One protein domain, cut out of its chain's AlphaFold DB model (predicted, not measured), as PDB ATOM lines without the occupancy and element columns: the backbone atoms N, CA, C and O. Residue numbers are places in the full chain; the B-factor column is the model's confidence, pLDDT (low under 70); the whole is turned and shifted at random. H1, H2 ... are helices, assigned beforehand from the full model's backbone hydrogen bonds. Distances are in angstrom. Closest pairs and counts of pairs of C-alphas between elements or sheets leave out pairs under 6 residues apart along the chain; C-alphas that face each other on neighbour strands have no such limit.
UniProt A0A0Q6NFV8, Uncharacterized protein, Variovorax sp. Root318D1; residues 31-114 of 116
ATOM      1  N   CYS A  31       2.727  -9.953 100.929       92.25
ATOM      2  CA  CYS A  31       2.678  -8.829 100.002       92.25
ATOM      3  C   CYS A  31       4.068  -8.417  99.528       92.25
ATOM      4  O   CYS A  31       4.249  -8.157  98.339       92.25
ATOM      5  N   THR A  32       5.062  -8.425 100.413       92.06
ATOM      6  CA  THR A  32       6.465  -8.251 100.022       92.06
ATOM      7  C   THR A  32       6.922  -9.368  99.091       92.06
ATOM      8  O   THR A  32       7.562  -9.081  98.079       92.06
ATOM      9  N   LEU A  33       6.551 -10.625  99.366       93.38
ATOM     10  CA  LEU A  33       6.834 -11.748  98.470       93.38
ATOM     11  C   LEU A  33       6.209 -11.519  97.086       93.38
ATOM     12  O   LEU A  33       6.919 -11.611  96.088       93.38
ATOM     13  N   TYR A  34       4.919 -11.173  97.025       93.88
ATOM     14  CA  TYR A  34       4.221 -10.867  95.771       93.88
ATOM     15  C   TYR A  34       4.929  -9.765  94.978       93.88
ATOM     16  O   TYR A  34       5.277  -9.973  93.819       93.88
ATOM     17  N   LEU A  35       5.201  -8.616  95.605       92.94
ATOM     18  CA  LEU A  35       5.850  -7.484  94.940       92.94
ATOM     19  C   LEU A  35       7.256  -7.842  94.442       92.94
ATOM     20  O   LEU A  35       7.646  -7.437  93.347       92.94
ATOM     21  N   CYS A  36       8.007  -8.628  95.215       93.62
ATOM     22  CA  CYS A  36       9.312  -9.117  94.798       93.62
ATOM     23  C   CYS A  36       9.224 -10.065  93.603       93.62
ATOM     24  O   CYS A  36       9.913  -9.852  92.609       93.62
ATOM     25  N   MET A  37       8.357 -11.074  93.657       93.50
ATOM     26  CA  MET A  37       8.175 -12.019  92.554       93.50
ATOM     27  C   MET A  37       7.655 -11.325  91.289       93.50
ATOM     28  O   MET A  37       8.105 -11.640  90.186       93.50
ATOM     29  N   ALA A  38       6.781 -10.329  91.442       93.00
ATOM     30  CA  ALA A  38       6.299  -9.480  90.361       93.00
ATOM     31  C   ALA A  38       7.457  -8.692  89.724       93.00
ATOM     32  O   ALA A  38       7.666  -8.771  88.513       93.00
ATOM     33  N   SER A  39       8.289  -8.032  90.540       91.50
ATOM     34  CA  SER A  39       9.494  -7.335  90.080       91.50
ATOM     35  C   SER A  39      10.478  -8.260  89.355       91.50
ATOM     36  O   SER A  39      11.008  -7.881  88.313       91.50
ATOM     37  N   ILE A  40      10.753  -9.447  89.898       90.44
ATOM     38  CA  ILE A  40      11.688 -10.423  89.310       90.44
ATOM     39  C   ILE A  40      11.165 -10.932  87.964       90.44
ATOM     40  O   ILE A  40      11.938 -11.138  87.031       90.44
ATOM     41  N   SER A  41       9.844 -11.072  87.845       90.31
ATOM     42  CA  SER A  41       9.166 -11.473  86.608       90.31
ATOM     43  C   SER A  41       9.010 -10.316  85.607       90.31
ATOM     44  O   SER A  41       8.409 -10.495  84.552       90.31
ATOM     45  N   GLY A  42       9.527  -9.119  85.917       88.88
ATOM     46  CA  GLY A  42       9.412  -7.923  85.073       88.88
ATOM     47  C   GLY A  42       8.028  -7.265  85.085       88.88
ATOM     48  O   GLY A  42       7.770  -6.364  84.293       88.88
ATOM     49  N   GLN A  43       7.146  -7.697  85.985       83.44
ATOM     50  CA  GLN A  43       5.770  -7.235  86.130       83.44
ATOM     51  C   GLN A  43       5.657  -6.275  87.322       83.44
ATOM     52  O   GLN A  43       5.047  -6.591  88.336       83.44
ATOM     53  N   GLY A  44       6.277  -5.099  87.245       74.50
ATOM     54  CA  GLY A  44       6.172  -4.099  88.311       74.50
ATOM     55  C   GLY A  44       7.391  -3.201  88.442       74.50
ATOM     56  O   GLY A  44       8.337  -3.272  87.660       74.50
ATOM     57  N   THR A  45       7.355  -2.331  89.450       74.50
ATOM     58  CA  THR A  45       8.511  -1.495  89.794       74.50
ATOM     59  C   THR A  45       9.501  -2.325  90.607       74.50
ATOM     60  O   THR A  45       9.057  -3.017  91.527       74.50
ATOM     61  N   PRO A  46      10.814  -2.238  90.324       66.81
ATOM     62  CA  PRO A  46      11.832  -2.842  91.165       66.81
ATOM     63  C   PRO A  46      11.642  -2.455  92.626       66.81
ATOM     64  O   PRO A  46      11.700  -1.276  92.980       66.81
ATOM     65  N   THR A  47      11.380  -3.445  93.471       67.69
ATOM     66  CA  THR A  47      11.443  -3.270  94.920       67.69
ATOM     67  C   THR A  47      12.905  -3.370  95.371       67.69
ATOM     68  O   THR A  47      13.807  -3.532  94.548       67.69
ATOM     69  N   GLY A  48      13.180  -3.174  96.665       70.06
ATOM     70  CA  GLY A  48      14.534  -3.291  97.222       70.06
ATOM     71  C   GLY A  48      15.129  -4.707  97.101       70.06
ATOM     72  O   GLY A  48      14.856  -5.459  96.173       70.06
ATOM     73  N   SER A  49      15.973  -5.112  98.051       81.75
ATOM     74  CA  SER A  49      16.597  -6.444  98.002       81.75
ATOM     75  C   SER A  49      15.559  -7.577  98.121       81.75
ATOM     76  O   SER A  49      15.078  -7.865  99.214       81.75
ATOM     77  N   CYS A  50      15.247  -8.252  97.007       89.69
ATOM     78  CA  CYS A  50      14.350  -9.419  96.952       89.69
ATOM     79  C   CYS A  50      15.039 -10.764  97.209       89.69
ATOM     80  O   CYS A  50      14.425 -11.818  97.040       89.69
ATOM     81  N   ALA A  51      16.305 -10.755  97.628       89.06
ATOM     82  CA  ALA A  51      17.074 -11.976  97.851       89.06
ATOM     83  C   ALA A  51      16.411 -12.908  98.883       89.06
ATOM     84  O   ALA A  51      16.378 -14.118  98.683       89.06
ATOM     85  N   SER A  52      15.835 -12.352  99.955       88.94
ATOM     86  CA  SER A  52      15.126 -13.130 100.979       88.94
ATOM     87  C   SER A  52      13.812 -13.725 100.465       88.94
ATOM     88  O   SER A  52      13.509 -14.870 100.780       88.94
ATOM     89  N   ALA A  53      13.062 -12.981  99.647       90.81
ATOM     90  CA  ALA A  53      11.836 -13.447  98.999       90.81
ATOM     91  C   ALA A  53      12.111 -14.625  98.055       90.81
ATOM     92  O   ALA A  53      11.430 -15.646  98.137       90.81
ATOM     93  N   ILE A  54      13.158 -14.515  97.230       92.06
ATOM     94  CA  ILE A  54      13.613 -15.602  96.354       92.06
ATOM     95  C   ILE A  54      14.036 -16.805  97.194       92.06
ATOM     96  O   ILE A  54      13.552 -17.907  96.972       92.06
ATOM     97  N   ALA A  55      14.895 -16.605  98.196       93.31
ATOM     98  CA  ALA A  55      15.336 -17.702  99.051       93.31
ATOM     99  C   ALA A  55      14.139 -18.420  99.696       93.31
ATOM    100  O   ALA A  55      14.036 -19.638  99.610       93.31
ATOM    101  N   TYR A  56      13.188 -17.677 100.264       94.19
ATOM    102  CA  TYR A  56      11.994 -18.250 100.882       94.19
ATOM    103  C   TYR A  56      11.096 -19.007  99.886       94.19
ATOM    104  O   TYR A  56      10.516 -20.033 100.244       94.19
ATOM    105  N   TRP A  57      11.018 -18.557  98.628       95.56
ATOM    106  CA  TRP A  57      10.295 -19.256  97.556       95.56
ATOM    107  C   TRP A  57      10.835 -20.670  97.310       95.56
ATOM    108  O   TRP A  57      10.052 -21.599  97.086       95.56
ATOM    109  N   HIS A  58      12.159 -20.824  97.375       95.19
ATOM    110  CA  HIS A  58      12.891 -22.043  97.013       95.19
ATOM    111  C   HIS A  58      13.256 -22.938  98.214       95.19
ATOM    112  O   HIS A  58      13.500 -24.133  98.059       95.19
ATOM    113  N   ILE A  59      13.278 -22.406  99.440       94.81
ATOM    114  CA  ILE A  59      13.579 -23.202 100.641       94.81
ATOM    115  C   ILE A  59      12.472 -24.251 100.887       94.81
ATOM    116  O   ILE A  59      11.283 -23.928 100.776       94.81
ATOM    117  N   PRO A  60      12.828 -25.494 101.273       94.56
ATOM    118  CA  PRO A  60      11.849 -26.516 101.618       94.56
ATOM    119  C   PRO A  60      10.950 -26.144 102.805       94.56
ATOM    120  O   PRO A  60      11.415 -25.641 103.831       94.56
ATOM    121  N   PHE A  61       9.661 -26.465 102.714       90.62
ATOM    122  CA  PHE A  61       8.734 -26.415 103.846       90.62
ATOM    123  C   PHE A  61       9.236 -27.302 105.009       90.62
ATOM    124  O   PHE A  61       9.724 -28.409 104.754       90.62
ATOM    125  N   PRO A  62       9.116 -26.866 106.284       89.62
ATOM    126  CA  PRO A  62       8.419 -25.667 106.773       89.62
ATOM    127  C   PRO A  62       9.247 -24.370 106.798       89.62
ATOM    128  O   PRO A  62       8.762 -23.359 107.298       89.62
ATOM    129  N   GLY A  63      10.483 -24.372 106.288       89.38
ATOM    130  CA  GLY A  63      11.346 -23.182 106.261       89.38
ATOM    131  C   GLY A  63      11.080 -22.222 105.095       89.38
ATOM    132  O   GLY A  63      11.560 -21.091 105.122       89.38
ATOM    133  N   GLY A  64      10.337 -22.670 104.083       93.75
ATOM    134  CA  GLY A  64       9.992 -21.918 102.879       93.75
ATOM    135  C   GLY A  64       8.777 -22.512 102.170       93.75
ATOM    136  O   GLY A  64       7.960 -23.199 102.790       93.75
ATOM    137  N   LEU A  65       8.647 -22.234 100.872       96.50
ATOM    138  CA  LEU A  65       7.459 -22.584 100.085       96.50
ATOM    139  C   LEU A  65       7.636 -23.786  99.146       96.50
ATOM    140  O   LEU A  65       6.656 -24.222  98.541       96.50
ATOM    141  N   ALA A  66       8.845 -24.334  99.005       96.94
ATOM    142  CA  ALA A  66       9.069 -25.514  98.176       96.94
ATOM    143  C   ALA A  66       8.618 -26.782  98.920       96.94
ATOM    144  O   ALA A  66       9.116 -27.107  99.998       96.94
ATOM    145  N   ILE A  67       7.677 -27.530  98.355       97.00
ATOM    146  CA  ILE A  67       7.193 -28.784  98.933       97.00
ATOM    147  C   ILE A  67       8.018 -29.950  98.395       97.00
ATOM    148  O   ILE A  67       8.137 -30.164  97.188       97.00
ATOM    149  N   TRP A  68       8.547 -30.739  99.325       95.44
ATOM    150  CA  TRP A  68       9.308 -31.949  99.055       95.44
ATOM    151  C   TRP A  68       8.652 -33.130  99.763       95.44
ATOM    152  O   TRP A  68       8.196 -33.007 100.901       95.44
ATOM    153  N   THR A  69       8.634 -34.287  99.108       91.69
ATOM    154  CA  THR A  69       8.444 -35.560  99.809       91.69
ATOM    155  C   THR A  69       9.805 -36.096 100.234       91.69
ATOM    156  O   THR A  69      10.772 -35.955  99.492       91.69
ATOM    157  N   TYR A  70       9.881 -36.690 101.426       87.75
ATOM    158  CA  TYR A  70      11.114 -37.242 102.002       87.75
ATOM    159  C   TYR A  70      11.071 -38.768 102.162       87.75
ATOM    160  O   TYR A  70      12.068 -39.369 102.551       87.75
ATOM    161  N   TYR A  71       9.937 -39.408 101.854       83.12
ATOM    162  CA  TYR A  71       9.783 -40.857 101.957       83.12
ATOM    163  C   TYR A  71       8.973 -41.418 100.778       83.12
ATOM    164  O   TYR A  71       7.916 -40.873 100.455       83.12
ATOM    165  N   PRO A  72       9.418 -42.518 100.142       87.88
ATOM    166  CA  PRO A  72      10.683 -43.234 100.367       87.88
ATOM    167  C   PRO A  72      11.913 -42.564  99.721       87.88
ATOM    168  O   PRO A  72      13.034 -42.995  99.967       87.88
ATOM    169  N   VAL A  73      11.725 -41.534  98.891       88.19
ATOM    170  CA  VAL A  73      12.805 -40.821  98.186       88.19
ATOM    171  C   VAL A  73      12.574 -39.322  98.312       88.19
ATOM    172  O   VAL A  73      11.431 -38.873  98.223       88.19
ATOM    173  N   VAL A  74      13.658 -38.561  98.485       92.00
ATOM    174  CA  VAL A  74      13.609 -37.097  98.460       92.00
ATOM    175  C   VAL A  74      13.280 -36.635  97.046       92.00
ATOM    176  O   VAL A  74      14.055 -36.867  96.118       92.00
ATOM    177  N   LYS A  75      12.115 -36.015  96.868       95.19
ATOM    178  CA  LYS A  75      11.653 -35.545  95.561       95.19
ATOM    179  C   LYS A  75      10.868 -34.249  95.702       95.19
ATOM    180  O   LYS A  75       9.945 -34.165  96.512       95.19
ATOM    181  N   PHE A  76      11.194 -33.277  94.858       96.38
ATOM    182  CA  PHE A  76      10.415 -32.058  94.721       96.38
ATOM    183  C   PHE A  76       9.013 -32.371  94.178       96.38
ATOM    184  O   PHE A  76       8.846 -33.147  93.228       96.38
ATOM    185  N   TRP A  77       7.995 -31.780  94.797       96.75
ATOM    186  CA  TRP A  77       6.601 -31.904  94.390       96.75
ATOM    187  C   TRP A  77       6.137 -30.598  93.738       96.75
ATOM    188  O   TRP A  77       5.722 -29.677  94.447       96.75
ATOM    189  N   PRO A  78       6.211 -30.492  92.394       96.62
ATOM    190  CA  PRO A  78       5.937 -29.241  91.693       96.62
ATOM    191  C   PRO A  78       4.500 -28.762  91.891       96.62
ATOM    192  O   PRO A  78       4.284 -27.574  92.102       96.62
ATOM    193  N   ASP A  79       3.531 -29.676  91.872       97.00
ATOM    194  CA  ASP A  79       2.112 -29.328  91.957       97.00
ATOM    195  C   ASP A  79       1.736 -28.863  93.368       97.00
ATOM    196  O   ASP A  79       1.133 -27.807  93.528       97.00
ATOM    197  N   GLN A  80       2.194 -29.571  94.407       96.88
ATOM    198  CA  GLN A  80       1.990 -29.135  95.790       96.88
ATOM    199  C   GLN A  80       2.736 -27.833  96.100       96.88
ATOM    200  O   GLN A  80       2.210 -26.998  96.831       96.88
ATOM    201  N   SER A  81       3.932 -27.633  95.540       97.81
ATOM    202  CA  SER A  81       4.661 -26.366  95.680       97.81
ATOM    203  C   SER A  81       3.909 -25.220  95.025       97.81
ATOM    204  O   SER A  81       3.757 -24.166  95.635       97.81
ATOM    205  N   HIS A  82       3.388 -25.437  93.817       98.25
ATOM    206  CA  HIS A  82       2.561 -24.463  93.119       98.25
ATOM    207  C   HIS A  82       1.350 -24.068  93.967       98.25
ATOM    208  O   HIS A  82       1.131 -22.884  94.216       98.25
ATOM    209  N   ASP A  83       0.596 -25.042  94.468       97.88
ATOM    210  CA  ASP A  83      -0.614 -24.764  95.239       97.88
ATOM    211  C   ASP A  83      -0.298 -24.053  96.559       97.88
ATOM    212  O   ASP A  83      -0.974 -23.087  96.924       97.88
ATOM    213  N   TYR A  84       0.777 -24.462  97.237       97.19
ATOM    214  CA  TYR A  84       1.207 -23.840  98.485       97.19
ATOM    215  C   TYR A  84       1.696 -22.399  98.283       97.19
ATOM    216  O   TYR A  84       1.299 -21.494  99.017       97.19
ATOM    217  N   ARG A  85       2.486 -22.147  97.235       97.62
ATOM    218  CA  ARG A  85       2.931 -20.799  96.846       97.62
ATOM    219  C   ARG A  85       1.758 -19.908  96.456       97.62
ATOM    220  O   ARG A  85       1.702 -18.762  96.902       97.62
ATOM    221  N   LYS A  86       0.792 -20.432  95.691       96.25
ATOM    222  CA  LYS A  86      -0.427 -19.700  95.319       96.25
ATOM    223  C   LYS A  86      -1.240 -19.335  96.555       96.25
ATOM    224  O   LYS A  86      -1.663 -18.190  96.688       96.25
ATOM    225  N   GLN A  87      -1.421 -20.273  97.485       95.81
ATOM    226  CA  GLN A  87      -2.119 -20.014  98.743       95.81
ATOM    227  C   GLN A  87      -1.408 -18.940  99.574       95.81
ATOM    228  O   GLN A  87      -2.059 -18.009 100.051       95.81
ATOM    229  N   TYR A  88      -0.084 -19.043  99.716       95.06
ATOM    230  CA  TYR A  88       0.708 -18.063 100.446       95.06
ATOM    231  C   TYR A  88       0.571 -16.670  99.824       95.06
ATOM    232  O   TYR A  88       0.226 -15.719 100.516       95.06
ATOM    233  N   MET A  89       0.746 -16.547  98.508       93.88
ATOM    234  CA  MET A  89       0.656 -15.266  97.803       93.88
ATOM    235  C   MET A  89      -0.753 -14.664  97.852       93.88
ATOM    236  O   MET A  89      -0.898 -13.468  98.094       93.88
ATOM    237  N   ASN A  90      -1.795 -15.488  97.722       92.81
ATOM    238  CA  ASN A  90      -3.190 -15.046  97.800       92.81
ATOM    239  C   ASN A  90      -3.594 -14.527  99.187       92.81
ATOM    240  O   ASN A  90      -4.610 -13.845  99.305       92.81
ATOM    241  N   SER A  91      -2.812 -14.811 100.236       94.31
ATOM    242  CA  SER A  91      -3.020 -14.187 101.548       94.31
ATOM    243  C   SER A  91      -2.640 -12.697 101.572       94.31
ATOM    244  O   SER A  91      -3.044 -11.972 102.482       94.31
ATOM    245  N   CYS A  92      -1.944 -12.205 100.542       92.81
ATOM    246  CA  CYS A  92      -1.833 -10.779 100.276       92.81
ATOM    247  C   CYS A  92      -3.078 -10.266  99.539       92.81
ATOM    248  O   CYS A  92      -3.297 -10.576  98.367       92.81
ATOM    249  N   SER A  93      -3.846  -9.375 100.173       90.31
ATOM    250  CA  SER A  93      -4.955  -8.687  99.494       90.31
ATOM    251  C   SER A  93      -4.475  -7.890  98.277       90.31
ATOM    252  O   SER A  93      -5.153  -7.861  97.258       90.31
ATOM    253  N   GLY A  94      -3.272  -7.311  98.324       87.44
ATOM    254  CA  GLY A  94      -2.654  -6.619  97.190       87.44
ATOM    255  C   GLY A  94      -2.426  -7.498  95.955       87.44
ATOM    256  O   GLY A  94      -2.437  -6.974  94.848       87.44
ATOM    257  N   ALA A  95      -2.284  -8.814  96.118       88.44
ATOM    258  CA  ALA A  95      -2.092  -9.754  95.013       88.44
ATOM    259  C   ALA A  95      -3.409 -10.123  94.299       88.44
ATOM    260  O   ALA A  95      -3.373 -10.684  93.205       88.44
ATOM    261  N   THR A  96      -4.563  -9.823  94.911       89.12
ATOM    262  CA  THR A  96      -5.889 -10.306  94.471       89.12
ATOM    263  C   THR A  96      -6.973  -9.224  94.394       89.12
ATOM    264  O   THR A  96      -8.038  -9.451  93.824       89.12
ATOM    265  N   ASN A  97      -6.734  -8.033  94.949       88.38
ATOM    266  CA  ASN A  97      -7.725  -6.956  95.067       88.38
ATOM    267  C   ASN A  97      -8.101  -6.278  93.741       88.38
ATOM    268  O   ASN A  97      -9.111  -5.578  93.682       88.38
ATOM    269  N   THR A  98      -7.298  -6.450  92.692       89.50
ATOM    270  CA  THR A  98      -7.569  -5.911  91.358       89.50
ATOM    271  C   THR A  98      -7.321  -6.974  90.302       89.50
ATOM    272  O   THR A  98      -6.438  -7.816  90.455       89.50
ATOM    273  N   GLN A  99      -8.048  -6.893  89.184       89.38
ATOM    274  CA  GLN A  99      -7.858  -7.821  88.067       89.38
ATOM    275  C   GLN A  99      -6.412  -7.814  87.548       89.38
ATOM    276  O   GLN A  99      -5.872  -8.866  87.223       89.38
ATOM    277  N   ASN A 100      -5.773  -6.642  87.488       89.88
ATOM    278  CA  ASN A 100      -4.393  -6.531  87.023       89.88
ATOM    279  C   ASN A 100      -3.424  -7.283  87.945       89.88
ATOM    280  O   ASN A 100      -2.565  -8.017  87.467       89.88
ATOM    281  N   ASN A 101      -3.596  -7.145  89.260       89.75
ATOM    282  CA  ASN A 101      -2.729  -7.816  90.222       89.75
ATOM    283  C   ASN A 101      -2.958  -9.329  90.227       89.75
ATOM    284  O   ASN A 101      -1.982 -10.072  90.270       89.75
ATOM    285  N   SER A 102      -4.209  -9.778  90.070       91.25
ATOM    286  CA  SER A 102      -4.538 -11.199  89.902       91.25
ATOM    287  C   SER A 102      -3.887 -11.793  88.649       91.25
ATOM    288  O   SER A 102      -3.294 -12.863  88.727       91.25
ATOM    289  N   ASN A 103      -3.901 -11.072  87.520       94.56
ATOM    290  CA  ASN A 103      -3.220 -11.510  86.295       94.56
ATOM    291  C   ASN A 103      -1.699 -11.632  86.494       94.56
ATOM    292  O   ASN A 103      -1.079 -12.558  85.975       94.56
ATOM    293  N   ILE A 104      -1.088 -10.709  87.247       94.25
ATOM    294  CA  ILE A 104       0.338 -10.781  87.600       94.25
ATOM    295  C   ILE A 104       0.604 -11.990  88.503       94.25
ATOM    296  O   ILE A 104       1.567 -12.715  88.269       94.25
ATOM    297  N   SER A 105      -0.243 -12.228  89.505       94.38
ATOM    298  CA  SER A 105      -0.139 -13.392  90.392       94.38
ATOM    299  C   SER A 105      -0.200 -14.701  89.604       94.38
ATOM    300  O   SER A 105       0.641 -15.572  89.810       94.38
ATOM    301  N   ASP A 106      -1.130 -14.828  88.656       95.00
ATOM    302  CA  ASP A 106      -1.212 -16.010  87.793       95.00
ATOM    303  C   ASP A 106       0.033 -16.143  86.898       95.00
ATOM    304  O   ASP A 106       0.609 -17.225  86.831       95.00
ATOM    305  N   ALA A 107       0.543 -15.048  86.322       95.25
ATOM    306  CA  ALA A 107       1.783 -15.078  85.539       95.25
ATOM    307  C   ALA A 107       3.010 -15.511  86.368       95.25
ATOM    308  O   ALA A 107       3.847 -16.278  85.887       95.25
ATOM    309  N   ILE A 108       3.115 -15.063  87.626       95.69
ATOM    310  CA  ILE A 108       4.155 -15.523  88.558       95.69
ATOM    311  C   ILE A 108       4.017 -17.029  88.789       95.69
ATOM    312  O   ILE A 108       5.016 -17.747  88.774       95.69
ATOM    313  N   MET A 109       2.796 -17.518  89.012       96.75
ATOM    314  CA  MET A 109       2.548 -18.936  89.265       96.75
ATOM    315  C   MET A 109       2.838 -19.812  88.044       96.75
ATOM    316  O   MET A 109       3.430 -20.883  88.205       96.75
ATOM    317  N   ASP A 110       2.514 -19.339  86.843       96.06
ATOM    318  CA  ASP A 110       2.828 -20.018  85.584       96.06
ATOM    319  C   ASP A 110       4.340 -20.135  85.364       96.06
ATOM    320  O   ASP A 110       4.831 -21.172  84.915       96.06
ATOM    321  N   GLN A 111       5.095 -19.092  85.718       95.12
ATOM    322  CA  GLN A 111       6.542 -19.056  85.515       95.12
ATOM    323  C   GLN A 111       7.328 -19.774  86.625       95.12
ATOM    324  O   GLN A 111       8.301 -20.469  86.343       95.12
ATOM    325  N   TRP A 112       6.925 -19.608  87.886       95.81
ATOM    326  CA  TRP A 112       7.742 -19.963  89.056       95.81
ATOM    327  C   TRP A 112       7.075 -20.949  90.008       95.81
ATOM    328  O   TRP A 112       7.736 -21.496  90.894       95.81
ATOM    329  N   GLY A 113       5.774 -21.198  89.855       95.75
ATOM    330  CA  GLY A 113       4.996 -22.003  90.795       95.75
ATOM    331  C   GLY A 113       5.510 -23.428  90.954       95.75
ATOM    332  O   GLY A 113       5.459 -23.975  92.051       95.75
ATOM    333  N   ARG A 114       6.073 -23.997  89.885       96.88
ATOM    334  CA  ARG A 114       6.548 -25.388  89.812       96.88
ATOM    335  C   ARG A 114       8.073 -25.514  89.752       96.88
ATOM    336  O   ARG A 114       8.563 -26.568  89.368       96.88
TER     337      ARG A 114
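AT A GLANCE: This is residues 31 to 114 of the 116 residues of an uncharacterized protein of Variovorax sp. Root318D1 (UniProt A0A0Q6NFV8). A helical hairpin, H3 and H4, makes one layer; H1 crosses over it near one end, and H2 packs on H1 at a right angle. At the other end of the longest axis a narrow loop, residues 68 to 76, reaches outward. The printed part has 84 residues with four named helices, H1 to H4 in chain order, and no named strand; the class is all helix. It is compact, with a radius of gyration of the C-alphas of 12.9 A, and elongated, spanning 42 by 25 by 19 A.

HOW THE PARTS SIT: H4, residues 99 to 112, touches H3, residues 78 to 90, as a helical hairpin, opposite ways at a shallow tilt of 28 degrees; the closest C-alphas are those of His 82 and Met 109, 6.7 A apart. H1, residues 31 to 40, touches residues 104 to 108 of H4 at a steep tilt of 66 degrees, the same way, closest at the C-alphas of Ala 38 and Ile 108, 6.7 A. H1 and H3 touch only at their ends, and only just, with 3 pairs of C-alphas within 8 A; those of Tyr 34 and Met 89 are closest, at 6.0 A. H2, residues 51 to 58, touches H1 about perpendicular, at 86 degrees, with the C-alphas of Leu 33 and Ala 53 closest at 5.3 A. H2 and H4 are apart. In H1, H2, H3 and H4 every O i to N i+4 pair is within hydrogen-bond range.

IN THESE COORDINATES: H4 is 19.8 A long and ends at C-alpha 112 (7.742, -19.963, 89.056). H3 is 17.9 A long, H1 14.1 A and H2 10.9 A. H1 begins at C-alpha 31 (2.678, -8.829, 100.002).

THE WHOLE: The C-alphas farthest apart, Thr 45 and Pro 72, are 43.1 A apart. The link from H2 to H3 is long; within it residues 68 to 69 pair antiparallel with 75 to 76. The printed part has no cut, and pLDDT is under 70 at residues 46 to 47.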